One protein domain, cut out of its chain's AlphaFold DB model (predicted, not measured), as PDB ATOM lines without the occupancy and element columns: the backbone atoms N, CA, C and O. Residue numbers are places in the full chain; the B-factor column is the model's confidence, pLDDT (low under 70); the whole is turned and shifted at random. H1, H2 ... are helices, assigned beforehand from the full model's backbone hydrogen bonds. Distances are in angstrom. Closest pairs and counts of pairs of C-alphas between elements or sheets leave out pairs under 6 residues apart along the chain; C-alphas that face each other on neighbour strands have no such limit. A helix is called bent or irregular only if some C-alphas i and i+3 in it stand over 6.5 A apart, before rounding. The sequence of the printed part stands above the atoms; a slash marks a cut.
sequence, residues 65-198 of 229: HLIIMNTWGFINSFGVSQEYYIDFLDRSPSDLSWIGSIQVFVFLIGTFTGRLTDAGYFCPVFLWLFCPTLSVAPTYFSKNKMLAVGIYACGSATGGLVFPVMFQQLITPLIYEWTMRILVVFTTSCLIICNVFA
ATOM      1  N   HIS A  65       7.284  38.552 -13.963       90.62
ATOM      2  CA  HIS A  65       7.193  37.355 -13.130       90.62
ATOM      3  C   HIS A  65       8.414  37.221 -12.217       90.62
ATOM      4  O   HIS A  65       8.260  37.027 -11.014       90.62
ATOM      5  N   LEU A  66       9.624  37.382 -12.763       89.06
ATOM      6  CA  LEU A  66      10.871  37.310 -11.999       89.06
ATOM      7  C   LEU A  66      10.967  38.408 -10.933       89.06
ATOM      8  O   LEU A  66      11.447  38.153  -9.831       89.06
ATOM      9  N   ILE A  67      10.476  39.614 -11.227       86.81
ATOM     10  CA  ILE A  67      10.457  40.728 -10.269       86.81
ATOM     11  C   ILE A  67       9.482  40.455  -9.127       86.81
ATOM     12  O   ILE A  67       9.834  40.653  -7.962       86.81
ATOM     13  N   ILE A  68       8.274  39.974  -9.438       88.44
ATOM     14  CA  ILE A  68       7.290  39.610  -8.414       88.44
ATOM     15  C   ILE A  68       7.789  38.440  -7.573       88.44
ATOM     16  O   ILE A  68       7.702  38.504  -6.348       88.44
ATOM     17  N   MET A  69       8.361  37.415  -8.204       90.19
ATOM     18  CA  MET A  69       8.975  36.281  -7.518       90.19
ATOM     19  C   MET A  69      10.066  36.733  -6.551       90.19
ATOM     20  O   MET A  69      10.093  36.280  -5.411       90.19
ATOM     21  N   ASN A  70      10.940  37.644  -6.976       88.25
ATOM     22  CA  ASN A  70      12.017  38.139  -6.134       88.25
ATOM     23  C   ASN A  70      11.497  38.985  -4.961       88.25
ATOM     24  O   ASN A  70      11.871  38.749  -3.818       88.25
ATOM     25  N   THR A  71      10.575  39.909  -5.236       84.19
ATOM     26  CA  THR A  71      10.032  40.831  -4.231       84.19
ATOM     27  C   THR A  71       9.208  40.086  -3.181       84.19
ATOM     28  O   THR A  71       9.513  40.132  -1.992       84.19
ATOM     29  N   TRP A  72       8.173  39.367  -3.617       86.62
ATOM     30  CA  TRP A  72       7.255  38.677  -2.710       86.62
ATOM     31  C   TRP A  72       7.860  37.402  -2.127       86.62
ATOM     32  O   TRP A  72       7.581  37.070  -0.979       86.62
ATOM     33  N   GLY A  73       8.738  36.720  -2.866       88.12
ATOM     34  CA  GLY A  73       9.468  35.565  -2.350       88.12
ATOM     35  C   GLY A  73      10.435  35.930  -1.228       88.12
ATOM     36  O   GLY A  73      10.466  35.245  -0.205       88.12
ATOM     37  N   PHE A  74      11.165  37.041  -1.366       83.56
ATOM     38  CA  PHE A  74      12.050  37.530  -0.311       83.56
ATOM     39  C   PHE A  74      11.263  37.992   0.927       83.56
ATOM     40  O   PHE A  74      11.604  37.600   2.043       83.56
ATOM     41  N   ILE A  75      10.167  38.743   0.741       85.38
ATOM     42  CA  ILE A  75       9.274  39.173   1.838       85.38
ATOM     43  C   ILE A  75       8.736  37.969   2.620       85.38
ATOM     44  O   ILE A  75       8.856  37.927   3.843       85.38
ATOM     45  N   ASN A  76       8.187  36.969   1.926       87.12
ATOM     46  CA  ASN A  76       7.593  35.800   2.577       87.12
ATOM     47  C   ASN A  76       8.639  34.943   3.311       87.12
ATOM     48  O   ASN A  76       8.340  34.332   4.334       87.12
ATOM     49  N   SER A  77       9.880  34.926   2.825       85.69
ATOM     50  CA  SER A  77      10.958  34.125   3.423       85.69
ATOM     51  C   SER A  77      11.572  34.753   4.655       85.69
ATOM     52  O   SER A  77      12.067  34.028   5.517       85.69
ATOM     53  N   PHE A  78      11.525  36.081   4.762       83.12
ATOM     54  CA  PHE A  78      11.958  36.782   5.963       83.12
ATOM     55  C   PHE A  78      11.170  36.306   7.193       83.12
ATOM     56  O   PHE A  78      11.774  36.013   8.221       83.12
ATOM     57  N   GLY A  79       9.849  36.125   7.058       81.44
ATOM     58  CA  GLY A  79       8.999  35.611   8.138       81.44
ATOM     59  C   GLY A  79       9.385  34.199   8.591       81.44
ATOM     60  O   GLY A  79       9.505  33.949   9.783       81.44
ATOM     61  N   VAL A  80       9.671  33.297   7.645       82.25
ATOM     62  CA  VAL A  80      10.101  31.917   7.953       82.25
ATOM     63  C   VAL A  80      11.505  31.886   8.569       82.25
ATOM     64  O   VAL A  80      11.781  31.108   9.478       82.25
ATOM     65  N   SER A  81      12.404  32.751   8.097       79.69
ATOM     66  CA  SER A  81      13.777  32.823   8.609       79.69
ATOM     67  C   SER A  81      13.828  33.410  10.023       79.69
ATOM     68  O   SER A  81      14.698  33.039  10.806       79.69
ATOM     69  N   GLN A  82      12.896  34.307  10.368       79.81
ATOM     70  CA  GLN A  82      12.809  34.922  11.693       79.81
ATOM     71  C   GLN A  82      12.646  33.872  12.799       79.81
ATOM     72  O   GLN A  82      13.345  33.957  13.805       79.81
ATOM     73  N   GLU A  83      11.778  32.877  12.603       82.00
ATOM     74  CA  GLU A  83      11.575  31.791  13.572       82.00
ATOM     75  C   GLU A  83      12.852  30.967  13.775       82.00
ATOM     76  O   GLU A  83      13.228  30.681  14.910       82.00
ATOM     77  N   TYR A  84      13.580  30.673  12.693       79.50
ATOM     78  CA  TYR A  84      14.857  29.964  12.772       79.50
ATOM     79  C   TYR A  84      15.922  30.747  13.552       79.50
ATOM     80  O   TYR A  84      16.657  30.174  14.349       79.50
ATOM     81  N   TYR A  85      16.023  32.063  13.342       80.44
ATOM     82  CA  TYR A  85      17.010  32.881  14.053       80.44
ATOM     83  C   TYR A  85      16.702  33.031  15.540       80.44
ATOM     84  O   TYR A  85      17.635  33.162  16.327       80.44
ATOM     85  N   ILE A  86      15.427  33.001  15.927       83.88
ATOM     86  CA  ILE A  86      15.037  32.999  17.339       83.88
ATOM     87  C   ILE A  86      15.544  31.716  18.010       83.88
ATOM     88  O   ILE A  86      16.160  31.799  19.067       83.88
ATOM     89  N   ASP A  87      15.361  30.562  17.363       82.12
ATOM     90  CA  ASP A  87      15.745  29.253  17.912       82.12
ATOM     91  C   ASP A  87      17.268  29.007  17.875       82.12
ATOM     92  O   ASP A  87      17.858  28.520  18.836       82.12
ATOM     93  N   PHE A  88      17.944  29.395  16.786       80.12
ATOM     94  CA  PHE A  88      19.377  29.135  16.595       80.12
ATOM     95  C   PHE A  88      20.301  30.186  17.235       80.12
ATOM     96  O   PHE A  88      21.406  29.846  17.657       80.12
ATOM     97  N   LEU A  89      19.896  31.464  17.283       78.88
ATOM     98  CA  LEU A  89      20.726  32.564  17.811       78.88
ATOM     99  C   LEU A  89      20.286  33.059  19.199       78.88
ATOM    100  O   LEU A  89      20.940  33.966  19.722       78.88
ATOM    101  N   ASP A  90      19.212  32.502  19.776       82.31
ATOM    102  CA  ASP A  90      18.637  32.884  21.081       82.31
ATOM    103  C   ASP A  90      18.418  34.409  21.205       82.31
ATOM    104  O   ASP A  90      18.736  35.059  22.205       82.31
ATOM    105  N   ARG A  91      17.947  35.032  20.114       84.00
ATOM    106  CA  ARG A  91      17.683  36.478  20.031       84.00
ATOM    107  C   ARG A  91      16.199  36.779  20.141       84.00
ATOM    108  O   ARG A  91      15.351  36.019  19.682       84.00
ATOM    109  N   SER A  92      15.887  37.939  20.718       86.81
ATOM    110  CA  SER A  92      14.502  38.369  20.879       86.81
ATOM    111  C   SER A  92      13.856  38.667  19.510       86.81
ATOM    112  O   SER A  92      14.510  39.246  18.638       86.81
ATOM    113  N   PRO A  93      12.567  38.339  19.292       83.44
ATOM    114  CA  PRO A  93      11.878  38.605  18.022       83.44
ATOM    115  C   PRO A  93      11.891  40.087  17.611       83.44
ATOM    116  O   PRO A  93      11.881  40.406  16.422       83.44
ATOM    117  N   SER A  94      11.932  40.997  18.588       84.88
ATOM    118  CA  SER A  94      12.043  42.445  18.377       84.88
ATOM    119  C   SER A  94      13.367  42.864  17.737       84.88
ATOM    120  O   SER A  94      13.380  43.802  16.942       84.88
ATOM    121  N   ASP A  95      14.462  42.152  18.023       84.69
ATOM    122  CA  ASP A  95      15.790  42.453  17.469       84.69
ATOM    123  C   ASP A  95      15.923  42.051  15.997       84.69
ATOM    124  O   ASP A  95      16.900  42.410  15.344       84.69
ATOM    125  N   LEU A  96      14.954  41.312  15.457       83.56
ATOM    126  CA  LEU A  96      14.924  40.900  14.055       83.56
ATOM    127  C   LEU A  96      13.798  41.603  13.289       83.56
ATOM    128  O   LEU A  96      13.979  41.972  12.129       83.56
ATOM    129  N   SER A  97      12.657  41.868  13.928       85.50
ATOM    130  CA  SER A  97      11.483  42.464  13.277       85.50
ATOM    131  C   SER A  97      11.712  43.882  12.734       85.50
ATOM    132  O   SER A  97      11.061  44.286  11.764       85.50
ATOM    133  N   TRP A  98      12.667  44.640  13.284       87.44
ATOM    134  CA  TRP A  98      13.018  45.960  12.750       87.44
ATOM    135  C   TRP A  98      13.648  45.879  11.349       87.44
ATOM    136  O   TRP A  98      13.443  46.788  10.547       87.44
ATOM    137  N   ILE A  99      14.336  44.781  11.009       85.25
ATOM    138  CA  ILE A  99      14.928  44.571   9.677       85.25
ATOM    139  C   ILE A  99      13.812  44.443   8.633       85.25
ATOM    140  O   ILE A  99      13.825  45.138   7.614       85.25
ATOM    141  N   GLY A 100      12.795  43.627   8.926       82.06
ATOM    142  CA  GLY A 100      11.597  43.510   8.090       82.06
ATOM    143  C   GLY A 100      10.811  44.823   8.015       82.06
ATOM    144  O   GLY A 100      10.288  45.181   6.962       82.06
ATOM    145  N   SER A 101      10.799  45.599   9.102       86.00
ATOM    146  CA  SER A 101      10.164  46.923   9.130       86.00
ATOM    147  C   SER A 101      10.872  47.920   8.206       86.00
ATOM    148  O   SER A 101      10.207  48.630   7.453       86.00
ATOM    149  N   ILE A 102      12.212  47.938   8.192       85.50
ATOM    150  CA  ILE A 102      12.997  48.752   7.250       85.50
ATOM    151  C   ILE A 102      12.738  48.310   5.813       85.50
ATOM    152  O   ILE A 102      12.561  49.155   4.942       85.50
ATOM    153  N   GLN A 103      12.670  47.006   5.555       82.00
ATOM    154  CA  GLN A 103      12.372  46.480   4.225       82.00
ATOM    155  C   GLN A 103      11.015  46.979   3.699       82.00
ATOM    156  O   GLN A 103      10.933  47.456   2.565       82.00
ATOM    157  N   VAL A 104       9.962  46.925   4.521       81.69
ATOM    158  CA  VAL A 104       8.632  47.447   4.154       81.69
ATOM    159  C   VAL A 104       8.661  48.970   4.000       81.69
ATOM    160  O   VAL A 104       8.089  49.511   3.056       81.69
ATOM    161  N   PHE A 105       9.374  49.673   4.879       82.50
ATOM    162  CA  PHE A 105       9.522  51.124   4.809       82.50
ATOM    163  C   PHE A 105      10.233  51.586   3.526       82.50
ATOM    164  O   PHE A 105       9.782  52.520   2.862       82.50
ATOM    165  N   VAL A 106      11.297  50.895   3.110       80.00
ATOM    166  CA  VAL A 106      12.001  51.163   1.845       80.00
ATOM    167  C   VAL A 106      11.096  50.887   0.639       80.00
ATOM    168  O   VAL A 106      11.137  51.631  -0.342       80.00
ATOM    169  N   PHE A 107      10.215  49.886   0.718       77.06
ATOM    170  CA  PHE A 107       9.222  49.622  -0.327       77.06
ATOM    171  C   PHE A 107       8.210  50.773  -0.478       77.06
ATOM    172  O   PHE A 107       7.859  51.159  -1.600       77.06
ATOM    173  N   LEU A 108       7.793  51.391   0.635       76.50
ATOM    174  CA  LEU A 108       6.941  52.586   0.615       76.50
ATOM    175  C   LEU A 108       7.643  53.778  -0.045       76.50
ATOM    176  O   LEU A 108       7.039  54.458  -0.873       76.50
ATOM    177  N   ILE A 109       8.928  53.997   0.247       73.75
ATOM    178  CA  ILE A 109       9.728  55.035  -0.423       73.75
ATOM    179  C   ILE A 109       9.809  54.758  -1.932       73.75
ATOM    180  O   ILE A 109       9.639  55.672  -2.741       73.75
ATOM    181  N   GLY A 110       9.962  53.490  -2.324       66.75
ATOM    182  CA  GLY A 110       9.957  53.068  -3.725       66.75
ATOM    183  C   GLY A 110       8.673  53.409  -4.487       66.75
ATOM    184  O   GLY A 110       8.719  53.649  -5.696       66.75
ATOM    185  N   THR A 111       7.538  53.514  -3.790       68.00
ATOM    186  CA  THR A 111       6.263  53.942  -4.387       68.00
ATOM    187  C   THR A 111       6.326  55.398  -4.858       68.00
ATOM    188  O   THR A 111       5.859  55.715  -5.954       68.00
ATOM    189  N   PHE A 112       6.979  56.281  -4.095       65.81
ATOM    190  CA  PHE A 112       7.203  57.672  -4.507       65.81
ATOM    191  C   PHE A 112       8.166  57.765  -5.692       65.81
ATOM    192  O   PHE A 112       7.991  58.593  -6.589       65.81
ATOM    193  N   THR A 113       9.147  56.870  -5.763       64.81
ATOM    194  CA  THR A 113      10.098  56.838  -6.875       64.81
ATOM    195  C   THR A 113       9.488  56.361  -8.196       64.81
ATOM    196  O   THR A 113      10.024  56.670  -9.261       64.81
ATOM    197  N   GLY A 114       8.327  55.696  -8.174       63.53
ATOM    198  CA  GLY A 114       7.552  55.428  -9.390       63.53
ATOM    199  C   GLY A 114       7.244  56.715 -10.165       63.53
ATOM    200  O   GLY A 114       7.447  56.776 -11.374       63.53
ATOM    201  N   ARG A 115       6.897  57.796  -9.456       64.69
ATOM    202  CA  ARG A 115       6.660  59.122 -10.055       64.69
ATOM    203  C   ARG A 115       7.937  59.805 -10.546       64.69
ATOM    204  O   ARG A 115       7.898  60.516 -11.547       64.69
ATOM    205  N   LEU A 116       9.071  59.570  -9.877       62.56
ATOM    206  CA  LEU A 116      10.388  60.031 -10.342       62.56
ATOM    207  C   LEU A 116      10.842  59.293 -11.612       62.56
ATOM    208  O   LEU A 116      11.542  59.872 -12.441       62.56
ATOM    209  N   THR A 117      10.422  58.037 -11.783       63.41
ATOM    210  CA  THR A 117      10.653  57.277 -13.021       63.41
ATOM    211  C   THR A 117       9.853  57.873 -14.165       63.41
ATOM    212  O   THR A 117      10.407  58.101 -15.239       63.41
ATOM    213  N   ASP A 118       8.580  58.195 -13.914       61.75
ATOM    214  CA  ASP A 118       7.740  58.861 -14.909       61.75
ATOM    215  C   ASP A 118       8.354  60.202 -15.341       61.75
ATOM    216  O   ASP A 118       8.332  60.497 -16.533       61.75
ATOM    217  N   ALA A 119       9.009  60.921 -14.412       59.62
ATOM    218  CA  ALA A 119       9.708  62.194 -14.643       59.62
ATOM    219  C   ALA A 119      10.978  62.090 -15.512       59.62
ATOM    220  O   ALA A 119      11.566  63.110 -15.867       59.62
ATOM    221  N   GLY A 120      11.431  60.878 -15.850       59.25
ATOM    222  CA  GLY A 120      12.545  60.654 -16.770       59.25
ATOM    223  C   GLY A 120      13.914  60.383 -16.149       59.25
ATOM    224  O   GLY A 120      14.888  60.254 -16.892       59.25
ATOM    225  N   TYR A 121      14.016  60.187 -14.830       58.66
ATOM    226  CA  TYR A 121      15.253  59.720 -14.178       58.66
ATOM    227  C   TYR A 121      15.462  58.199 -14.354       58.66
ATOM    228  O   TYR A 121      15.606  57.454 -13.387       58.66
ATOM    229  N   PHE A 122      15.475  57.718 -15.603       54.75
ATOM    230  CA  PHE A 122      15.421  56.288 -15.949       54.75
ATOM    231  C   PHE A 122      16.651  55.458 -15.528       54.75
ATOM    232  O   PHE A 122      16.494  54.294 -15.169       54.75
ATOM    233  N   CYS A 123      17.867  56.018 -15.549       51.16
ATOM    234  CA  CYS A 123      19.096  55.235 -15.332       51.16
ATOM    235  C   CYS A 123      19.414  54.874 -13.861       51.16
ATOM    236  O   CYS A 123      19.773  53.725 -13.619       51.16
ATOM    237  N   PRO A 124      19.303  55.773 -12.861       51.19
ATOM    238  CA  PRO A 124      19.606  55.409 -11.469       51.19
ATOM    239  C   PRO A 124      18.460  54.665 -10.759       51.19
ATOM    240  O   PRO A 124      18.699  53.958  -9.785       51.19
ATOM    241  N   VAL A 125      17.222  54.787 -11.247       55.50
ATOM    242  CA  VAL A 125      16.026  54.238 -10.585       55.50
ATOM    243  C   VAL A 125      15.837  52.733 -10.844       55.50
ATOM    244  O   VAL A 125      15.332  52.017  -9.982       55.50
ATOM    245  N   PHE A 126      16.327  52.225 -11.979       55.56
ATOM    246  CA  PHE A 126      16.246  50.801 -12.336       55.56
ATOM    247  C   PHE A 126      17.119  49.887 -11.457       55.56
ATOM    248  O   PHE A 126      16.800  48.715 -11.251       55.56
ATOM    249  N   LEU A 127      18.212  50.437 -10.914       53.44
ATOM    250  CA  LEU A 127      19.194  49.691 -10.123       53.44
ATOM    251  C   LEU A 127      18.742  49.412  -8.684       53.44
ATOM    252  O   LEU A 127      19.225  48.455  -8.086       53.44
ATOM    253  N   TRP A 128      17.842  50.228  -8.128       55.16
ATOM    254  CA  TRP A 128      17.491  50.162  -6.703       55.16
ATOM    255  C   TRP A 128      16.022  49.860  -6.427       55.16
ATOM    256  O   TRP A 128      15.679  49.583  -5.279       55.16
ATOM    257  N   LEU A 129      15.136  49.927  -7.431       61.22
ATOM    258  CA  LEU A 129      13.699  49.925  -7.171       61.22
ATOM    259  C   LEU A 129      12.900  49.048  -8.135       61.22
ATOM    260  O   LEU A 129      12.998  49.135  -9.354       61.22
ATOM    261  N   PHE A 130      12.056  48.219  -7.526       63.16
ATOM    262  CA  PHE A 130      11.253  47.168  -8.152       63.16
ATOM    263  C   PHE A 130       9.938  47.698  -8.756       63.16
ATOM    264  O   PHE A 130       9.457  47.189  -9.767       63.16
ATOM    265  N   CYS A 131       9.364  48.744  -8.152       64.19
ATOM    266  CA  CYS A 131       8.097  49.364  -8.555       64.19
ATOM    267  C   CYS A 131       8.022  49.879 -10.008       64.19
ATOM    268  O   CYS A 131       6.993  49.639 -10.642       64.19
ATOM    269  N   PRO A 132       9.034  50.567 -10.572       65.00
ATOM    270  CA  PRO A 132       8.920  51.124 -11.921       65.00
ATOM    271  C   PRO A 132       8.822  50.053 -13.005       65.00
ATOM    272  O   PRO A 132       8.069  50.198 -13.959       65.00
ATOM    273  N   THR A 133       9.523  48.935 -12.854       67.44
ATOM    274  CA  THR A 133       9.521  47.882 -13.875       67.44
ATOM    275  C   THR A 133       8.192  47.125 -13.917       67.44
ATOM    276  O   THR A 133       7.770  46.670 -14.980       67.44
ATOM    277  N   LEU A 134       7.477  47.054 -12.786       72.88
ATOM    278  CA  LEU A 134       6.130  46.479 -12.722       72.88
ATOM    279  C   LEU A 134       5.096  47.311 -13.491       72.88
ATOM    280  O   LEU A 134       4.150  46.740 -14.031       72.88
ATOM    281  N   SER A 135       5.269  48.635 -13.580       72.69
ATOM    282  CA  SER A 135       4.344  49.490 -14.335       72.69
ATOM    283  C   SER A 135       4.546  49.374 -15.847       72.69
ATOM    284  O   SER A 135       3.605  49.598 -16.605       72.69
ATOM    285  N   VAL A 136       5.737  48.964 -16.297       74.25
ATOM    286  CA  VAL A 136       6.086  48.854 -17.719       74.25
ATOM    287  C   VAL A 136       5.424  47.640 -18.378       74.25
ATOM    288  O   VAL A 136       4.911  47.768 -19.487       74.25
ATOM    289  N   ALA A 137       5.358  46.482 -17.715       76.94
ATOM    290  CA  ALA A 137       4.780  45.256 -18.284       76.94
ATOM    291  C   ALA A 137       3.335  45.411 -18.830       76.94
ATOM    292  O   ALA A 137       3.096  45.032 -19.983       76.94
ATOM    293  N   PRO A 138       2.367  46.007 -18.101       76.62
ATOM    294  CA  PRO A 138       1.003  46.183 -18.606       76.62
ATOM    295  C   PRO A 138       0.893  47.188 -19.765       76.62
ATOM    296  O   PRO A 138      -0.107  47.162 -20.479       76.62
ATOM    297  N   THR A 139       1.904  48.033 -20.012       77.31
ATOM    298  CA  THR A 139       1.899  48.979 -21.152       77.31
ATOM    299  C   THR A 139       2.064  48.293 -22.509       77.31
ATOM    300  O   THR A 139       1.774  48.890 -23.545       77.31
ATOM    301  N   TYR A 140       2.516  47.037 -22.517       77.44
ATOM    302  CA  TYR A 140       2.705  46.259 -23.738       77.44
ATOM    303  C   TYR A 140       1.416  45.615 -24.252       77.44
ATOM    304  O   TYR A 140       1.357  45.284 -25.430       77.44
ATOM    305  N   PHE A 141       0.382  45.487 -23.419       80.25
ATOM    306  CA  PHE A 141      -0.879  44.838 -23.776       80.25
ATOM    307  C   PHE A 141      -2.022  45.855 -23.797       80.25
ATOM    308  O   PHE A 141      -2.085  46.729 -22.941       80.25
ATOM    309  N   SER A 142      -2.960  45.735 -24.735       75.19
ATOM    310  CA  SER A 142      -4.197  46.525 -24.780       75.19
ATOM    311  C   SER A 142      -5.398  45.708 -24.314       75.19
ATOM    312  O   SER A 142      -6.037  46.049 -23.319       75.19
ATOM    313  N   LYS A 143      -5.662  44.587 -25.000       77.25
ATOM    314  CA  LYS A 143      -6.847  43.742 -24.761       77.25
ATOM    315  C   LYS A 143      -6.665  42.751 -23.608       77.25
ATOM    316  O   LYS A 143      -7.587  42.543 -22.830       77.25
ATOM    317  N   ASN A 144      -5.461  42.194 -23.455       81.00
ATOM    318  CA  ASN A 144      -5.179  41.083 -22.530       81.00
ATOM    319  C   ASN A 144      -4.347  41.504 -21.304       81.00
ATOM    320  O   ASN A 144      -3.597  40.700 -20.752       81.00
ATOM    321  N   LYS A 145      -4.468  42.765 -20.868       82.88
ATOM    322  CA  LYS A 145      -3.691  43.325 -19.744       82.88
ATOM    323  C   LYS A 145      -3.852  42.508 -18.466       82.88
ATOM    324  O   LYS A 145      -2.865  42.146 -17.845       82.88
ATOM    325  N   MET A 146      -5.093  42.188 -18.099       86.38
ATOM    326  CA  MET A 146      -5.399  41.465 -16.861       86.38
ATOM    327  C   MET A 146      -4.863  40.031 -16.869       86.38
ATOM    328  O   MET A 146      -4.370  39.564 -15.848       86.38
ATOM    329  N   LEU A 147      -4.897  39.355 -18.022       87.81
ATOM    330  CA  LEU A 147      -4.309  38.021 -18.164       87.81
ATOM    331  C   LEU A 147      -2.788  38.072 -18.001       87.81
ATOM    332  O   LEU A 147      -2.232  37.279 -17.250       87.81
ATOM    333  N   ALA A 148      -2.122  39.038 -18.642       85.88
ATOM    334  CA  ALA A 148      -0.686  39.241 -18.475       85.88
ATOM    335  C   ALA A 148      -0.324  39.538 -17.009       85.88
ATOM    336  O   ALA A 148       0.602  38.928 -16.478       85.88
ATOM    337  N   VAL A 149      -1.106  40.401 -16.347       88.75
ATOM    338  CA  VAL A 149      -0.973  40.728 -14.919       88.75
ATOM    339  C   VAL A 149      -1.124  39.498 -14.035       88.75
ATOM    340  O   VAL A 149      -0.286  39.278 -13.167       88.75
ATOM    341  N   GLY A 150      -2.130  38.660 -14.283       90.69
ATOM    342  CA  GLY A 150      -2.326  37.416 -13.539       90.69
ATOM    343  C   GLY A 150      -1.175  36.423 -13.718       90.69
ATOM    344  O   GLY A 150      -0.698  35.849 -12.741       90.69
ATOM    345  N   ILE A 151      -0.681  36.259 -14.952       91.00
ATOM    346  CA  ILE A 151       0.437  35.351 -15.251       91.00
ATOM    347  C   ILE A 151       1.713  35.812 -14.555       91.00
ATOM    348  O   ILE A 151       2.417  34.994 -13.975       91.00
ATOM    349  N   TYR A 152       2.046  37.101 -14.579       89.75
ATOM    350  CA  TYR A 152       3.253  37.534 -13.882       89.75
ATOM    351  C   TYR A 152       3.054  37.596 -12.355       89.75
ATOM    352  O   TYR A 152       4.007  37.377 -11.608       89.75
ATOM    353  N   ALA A 153       1.825  37.811 -11.866       90.00
ATOM    354  CA  ALA A 153       1.494  37.768 -10.438       90.00
ATOM    355  C   ALA A 153       1.712  36.386  -9.805       90.00
ATOM    356  O   ALA A 153       2.070  36.306  -8.627       90.00
ATOM    357  N   CYS A 154       1.582  35.301 -10.579       93.25
ATOM    358  CA  CYS A 154       1.835  33.952 -10.070       93.25
ATOM    359  C   CYS A 154       3.291  33.734  -9.616       93.25
ATOM    360  O   CYS A 154       3.545  32.833  -8.821       93.25
ATOM    361  N   GLY A 155       4.226  34.607 -10.019       89.56
ATOM    362  CA  GLY A 155       5.607  34.588  -9.534       89.56
ATOM    363  C   GLY A 155       5.719  34.681  -8.016       89.56
ATOM    364  O   GLY A 155       6.650  34.120  -7.447       89.56
ATOM    365  N   SER A 156       4.737  35.285  -7.336       92.00
ATOM    366  CA  SER A 156       4.698  35.345  -5.870       92.00
ATOM    367  C   SER A 156       4.643  33.947  -5.241       92.00
ATOM    368  O   SER A 156       5.370  33.669  -4.288       92.00
ATOM    369  N   ALA A 157       3.862  33.032  -5.830       92.56
ATOM    370  CA  ALA A 157       3.772  31.650  -5.364       92.56
ATOM    371  C   ALA A 157       5.098  30.903  -5.570       92.56
ATOM    372  O   ALA A 157       5.579  30.234  -4.659       92.56
ATOM    373  N   THR A 158       5.730  31.069  -6.737       93.31
ATOM    374  CA  THR A 158       7.046  30.479  -7.020       93.31
ATOM    375  C   THR A 158       8.103  31.006  -6.050       93.31
ATOM    376  O   THR A 158       8.852  30.227  -5.466       93.31
ATOM    377  N   GLY A 159       8.132  32.317  -5.804       90.25
ATOM    378  CA  GLY A 159       9.073  32.944  -4.877       90.25
ATOM    379  C   GLY A 159       8.860  32.491  -3.435       90.25
ATOM    380  O   GLY A 159       9.827  32.196  -2.737       90.25
ATOM    381  N   GLY A 160       7.603  32.364  -3.007       89.62
ATOM    382  CA  GLY A 160       7.249  31.885  -1.670       89.62
ATOM    383  C   GLY A 160       7.695  30.449  -1.380       89.62
ATOM    384  O   GLY A 160       7.797  30.087  -0.217       89.62
ATOM    385  N   LEU A 161       7.996  29.645  -2.404       90.62
ATOM    386  CA  LEU A 161       8.535  28.292  -2.239       90.62
ATOM    387  C   LEU A 161      10.055  28.245  -2.413       90.62
ATOM    388  O   LEU A 161      10.738  27.575  -1.644       90.62
ATOM    389  N   VAL A 162      10.603  28.961  -3.398       91.12
ATOM    390  CA  VAL A 162      12.034  28.887  -3.740       91.12
ATOM    391  C   VAL A 162      12.915  29.352  -2.584       91.12
ATOM    392  O   VAL A 162      13.852  28.654  -2.206       91.12
ATOM    393  N   PHE A 163      12.625  30.515  -2.004       87.56
ATOM    394  CA  PHE A 163      13.497  31.111  -0.995       87.56
ATOM    395  C   PHE A 163      13.477  30.368   0.355       87.56
ATOM    396  O   PHE A 163      14.566  30.127   0.881       87.56
ATOM    397  N   PRO A 164      12.326  29.914   0.897       86.88
ATOM    398  CA  PRO A 164      12.328  29.109   2.117       86.88
ATOM    399  C   PRO A 164      12.967  27.738   1.905       86.88
ATOM    400  O   PRO A 164      13.695  27.277   2.776       86.88
ATOM    401  N   VAL A 165      12.765  27.105   0.741       87.75
ATOM    402  CA  VAL A 165      13.426  25.830   0.409       87.75
ATOM    403  C   VAL A 165      14.938  26.014   0.315       87.75
ATOM    404  O   VAL A 165      15.678  25.226   0.898       87.75
ATOM    405  N   MET A 166      15.416  27.066  -0.359       84.75
ATOM    406  CA  MET A 166      16.851  27.368  -0.394       84.75
ATOM    407  C   MET A 166      17.409  27.599   1.008       84.75
ATOM    408  O   MET A 166      18.480  27.088   1.318       84.75
ATOM    409  N   PHE A 167      16.678  28.312   1.865       81.25
ATOM    410  CA  PHE A 167      17.084  28.544   3.246       81.25
ATOM    411  C   PHE A 167      17.164  27.234   4.042       81.25
ATOM    412  O   PHE A 167      18.211  26.919   4.593       81.25
ATOM    413  N   GLN A 168      16.108  26.418   4.022       81.50
ATOM    414  CA  GLN A 168      16.042  25.158   4.770       81.50
ATOM    415  C   GLN A 168      17.104  24.139   4.340       81.50
ATOM    416  O   GLN A 168      17.598  23.386   5.174       81.50
ATOM    417  N   GLN A 169      17.475  24.108   3.058       81.62
ATOM    418  CA  GLN A 169      18.487  23.174   2.554       81.62
ATOM    419  C   GLN A 169      19.926  23.630   2.850       81.62
ATOM    420  O   GLN A 169      20.814  22.791   2.984       81.62
ATOM    421  N   LEU A 170      20.181  24.939   2.954       75.31
ATOM    422  CA  LEU A 170      21.534  25.487   3.138       75.31
ATOM    423  C   LEU A 170      21.873  25.859   4.588       75.31
ATOM    424  O   LEU A 170      23.026  26.182   4.878       75.31
ATOM    425  N   ILE A 171      20.912  25.823   5.511       72.38
ATOM    426  CA  ILE A 171      21.096  26.239   6.908       72.38
ATOM    427  C   ILE A 171      21.788  25.153   7.754       72.38
ATOM    428  O   ILE A 171      21.339  24.728   8.811       72.38
ATOM    429  N   THR A 172      22.928  24.663   7.277       72.31
ATOM    430  CA  THR A 172      23.823  23.868   8.122       72.31
ATOM    431  C   THR A 172      24.615  24.837   9.014       72.31
ATOM    432  O   THR A 172      25.114  25.836   8.486       72.31
ATOM    433  N   PRO A 173      24.802  24.575  10.324       67.38
ATOM    434  CA  PRO A 173      25.500  25.484  11.248       67.38
ATOM    435  C   PRO A 173      26.898  25.932  10.784       67.38
ATOM    436  O   PRO A 173      27.353  27.010  11.150       67.38
ATOM    437  N   LEU A 174      27.568  25.148   9.932       67.75
ATOM    438  CA  LEU A 174      28.886  25.477   9.379       67.75
ATOM    439  C   LEU A 174      28.869  26.518   8.235       67.75
ATOM    440  O   LEU A 174      29.927  27.013   7.860       67.75
ATOM    441  N   ILE A 175      27.707  26.817   7.639       76.56
ATOM    442  CA  ILE A 175      27.593  27.514   6.336       76.56
ATOM    443  C   ILE A 175      26.646  28.732   6.412       76.56
ATOM    444  O   ILE A 175      26.410  29.393   5.405       76.56
ATOM    445  N   TYR A 176      26.159  29.111   7.602       77.19
ATOM    446  CA  TYR A 176      25.142  30.166   7.766       77.19
ATOM    447  C   TYR A 176      25.496  31.495   7.058       77.19
ATOM    448  O   TYR A 176      24.648  32.100   6.401       77.19
ATOM    449  N   GLU A 177      26.763  31.919   7.103       80.56
ATOM    450  CA  GLU A 177      27.221  33.146   6.432       80.56
ATOM    451  C   GLU A 177      27.191  33.037   4.906       80.56
ATOM    452  O   GLU A 177      26.821  33.982   4.205       80.56
ATOM    453  N   TRP A 178      27.587  31.881   4.374       84.38
ATOM    454  CA  TRP A 178      27.600  31.629   2.937       84.38
ATOM    455  C   TRP A 178      26.182  31.520   2.386       84.38
ATOM    456  O   TRP A 178      25.925  32.024   1.295       84.38
ATOM    457  N   THR A 179      25.243  30.967   3.154       82.38
ATOM    458  CA  THR A 179      23.821  30.894   2.795       82.38
ATOM    459  C   THR A 179      23.233  32.274   2.539       82.38
ATOM    460  O   THR A 179      22.612  32.505   1.500       82.38
ATOM    461  N   MET A 180      23.511  33.230   3.427       81.94
ATOM    462  CA  MET A 180      23.046  34.609   3.267       81.94
ATOM    463  C   MET A 180      23.689  35.295   2.056       81.94
ATOM    464  O   MET A 180      23.010  36.006   1.315       81.94
ATOM    465  N   ARG A 181      24.975  35.031   1.782       87.75
ATOM    466  CA  ARG A 181      25.657  35.541   0.577       87.75
ATOM    467  C   ARG A 181      25.049  34.969  -0.703       87.75
ATOM    468  O   ARG A 181      24.798  35.725  -1.637       87.75
ATOM    469  N   ILE A 182      24.782  33.665  -0.746       86.62
ATOM    470  CA  ILE A 182      24.185  32.986  -1.905       86.62
ATOM    471  C   ILE A 182      22.783  33.535  -2.182       86.62
ATOM    472  O   ILE A 182      22.449  33.796  -3.335       86.62
ATOM    473  N   LEU A 183      21.986  33.781  -1.142       85.12
ATOM    474  CA  LEU A 183      20.623  34.299  -1.276       85.12
ATOM    475  C   LEU A 183      20.594  35.735  -1.828       85.12
ATOM    476  O   LEU A 183      19.757  36.066  -2.677       85.12
ATOM    477  N   VAL A 184      21.553  36.569  -1.412       85.38
ATOM    478  CA  VAL A 184      21.738  37.919  -1.965       85.38
ATOM    479  C   VAL A 184      22.256  37.853  -3.404       85.38
ATOM    480  O   VAL A 184      21.692  38.515  -4.268       85.38
ATOM    481  N   VAL A 185      23.247  37.009  -3.708       89.19
ATOM    482  CA  VAL A 185      23.764  36.828  -5.080       89.19
ATOM    483  C   VAL A 185      22.672  36.336  -6.030       89.19
ATOM    484  O   VAL A 185      22.541  36.868  -7.131       89.19
ATOM    485  N   PHE A 186      21.850  35.378  -5.601       88.62
ATOM    486  CA  PHE A 186      20.703  34.894  -6.366       88.62
ATOM    487  C   PHE A 186      19.735  36.040  -6.682       88.62
ATOM    488  O   PHE A 186      19.422  36.290  -7.845       88.62
ATOM    489  N   THR A 187      19.347  36.804  -5.662       85.44
ATOM    490  CA  THR A 187      18.428  37.940  -5.804       85.44
ATOM    491  C   THR A 187      18.982  39.017  -6.735       85.44
ATOM    492  O   THR A 187      18.311  39.434  -7.679       85.44
ATOM    493  N   THR A 188      20.234  39.422  -6.530       85.12
ATOM    494  CA  THR A 188      20.914  40.403  -7.377       85.12
ATOM    495  C   THR A 188      21.057  39.905  -8.815       85.12
ATOM    496  O   THR A 188      20.845  40.680  -9.742       85.12
ATOM    497  N   SER A 189      21.346  38.619  -9.036       88.56
ATOM    498  CA  SER A 189      21.468  38.052 -10.384       88.56
ATOM    499  C   SER A 189      20.148  38.098 -11.157       88.56
ATOM    500  O   SER A 189      20.124  38.548 -12.304       88.56
ATOM    501  N   CYS A 190      19.030  37.736 -10.515       85.50
ATOM    502  CA  CYS A 190      17.704  37.862 -11.110       85.50
ATOM    503  C   CYS A 190      17.389  39.322 -11.451       85.50
ATOM    504  O   CYS A 190      16.857  39.597 -12.524       85.50
ATOM    505  N   LEU A 191      17.767  40.266 -10.584       81.94
ATOM    506  CA  LEU A 191      17.555  41.690 -10.840       81.94
ATOM    507  C   LEU A 191      18.406  42.225 -11.988       81.94
ATOM    508  O   LEU A 191      17.894  42.998 -12.795       81.94
ATOM    509  N   ILE A 192      19.663  41.797 -12.108       84.25
ATOM    510  CA  ILE A 192      20.531  42.158 -13.236       84.25
ATOM    511  C   ILE A 192      19.923  41.651 -14.548       84.25
ATOM    512  O   ILE A 192      19.835  42.407 -15.514       84.25
ATOM    513  N   ILE A 193      19.437  40.408 -14.575       85.31
ATOM    514  CA  ILE A 193      18.748  39.843 -15.743       85.31
ATOM    515  C   ILE A 193      17.519  40.699 -16.086       85.31
ATOM    516  O   ILE A 193      17.376  41.151 -17.221       85.31
ATOM    517  N   CYS A 194      16.670  41.014 -15.108       82.06
ATOM    518  CA  CYS A 194      15.506  41.874 -15.320       82.06
ATOM    519  C   CYS A 194      15.882  43.265 -15.853       82.06
ATOM    520  O   CYS A 194      15.217  43.751 -16.761       82.06
ATOM    521  N   ASN A 195      16.958  43.877 -15.353       77.94
ATOM    522  CA  ASN A 195      17.466  45.169 -15.825       77.94
ATOM    523  C   ASN A 195      17.878  45.129 -17.308       77.94
ATOM    524  O   ASN A 195      17.616  46.076 -18.044       77.94
ATOM    525  N   VAL A 196      18.492  44.034 -17.763       81.81
ATOM    526  CA  VAL A 196      18.932  43.876 -19.162       81.81
ATOM    527  C   VAL A 196      17.748  43.665 -20.116       81.81
ATOM    528  O   VAL A 196      17.769  44.133 -21.256       81.81
ATOM    529  N   PHE A 197      16.710  42.955 -19.669       80.69
ATOM    530  CA  PHE A 197      15.558  42.602 -20.506       80.69
ATOM    531  C   PHE A 197      14.390  43.587 -20.425       80.69
ATOM    532  O   PHE A 197      13.546  43.617 -21.332       80.69
ATOM    533  N   ALA A 198      14.316  44.390 -19.368       73.25
ATOM    534  CA  ALA A 198      13.286  45.397 -19.245       73.25
ATOM    535  C   ALA A 198      13.538  46.524 -20.246       73.25
ATOM    536  O   ALA A 198      14.596  47.151 -20.277       73.25
TER     537      ALA A 198
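Overview. This is residues 65 to 198 of the 229 residues of an uncharacterized protein of Botrytis porri (UniProt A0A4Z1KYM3). H1 runs through the middle of an all-helix body, with H6 packed along one side, H7 making up a bundle of three with them, and H2 folded back on the side away from H6. At one end, H4 leads from H2 back to H5, and short H3 sits near H2. The 134 printed residues hold seven named helices, H1 to H7 in order, and no named strand. It is only just compact, close to loose, with a radius of gyration of the C-alphas of 16.6 A, and spans 51 by 26 by 23 A.

Arrangement. Start at H1, residues 65 to 89, the hub, with a kink of 35 degrees near residue 83. Its residues 75 to 82 alone touch H2, residues 94 to 118, in a hairpin; the closest C-alphas, of Gln 82 and Leu 96, are 6.8 A apart. H2 is only just irregular, with C-alphas 95 and 98 6.50 A apart. H3, residues 122 to 125, is close to H2 but not clearly touching; C-alphas of Thr 117 and Val 125 are closest, 6.6 A. H4, residues 131 to 140, touches residues 110 to 117 of H2, closest at C-alphas of Gly 114 and Pro 132, 5.2 A. H5, residues 145 to 153, touches H1 only at their ends, closest at C-alphas of His 65 and Tyr 152, 4.0 A. H6, residues 155 to 170, touches H1 the same way, closest at C-alphas of Gly 73 and Gly 159, 3.7 A. H7, residues 176 to 197, forms a hairpin with H6 at a shallow tilt of 29 degrees, closest at C-alphas of Leu 170 and Thr 179, 5.9 A. H2 and H7 are apart. In H5 and H7 every O i to N i+4 pair is within hydrogen-bond range, against 17 of 21 in H1, 15 of 21 in H2, 11 of 12 in H6 and 0 of 6 in H4, which has 5 of 7 O i to N i+3 pairs; H3 is too short.

Along the chain. Find C-alpha 65 at (7.193, 37.355, -13.130), where H1 begins its 34.1 A. H2 covers 37.4 A, H4 16.4 A, H6 22.3 A and H7 32.3 A, ending at C-alpha 197, (15.558, 42.602, -20.506).

Size, cuts and confidence. The C-alphas of Asp 90 and Lys 143 are farthest apart, 53.6 A. The printed part has no cut and its links are tight. Look for pLDDT under 70 at residues 110 to 133 and 173 to 174.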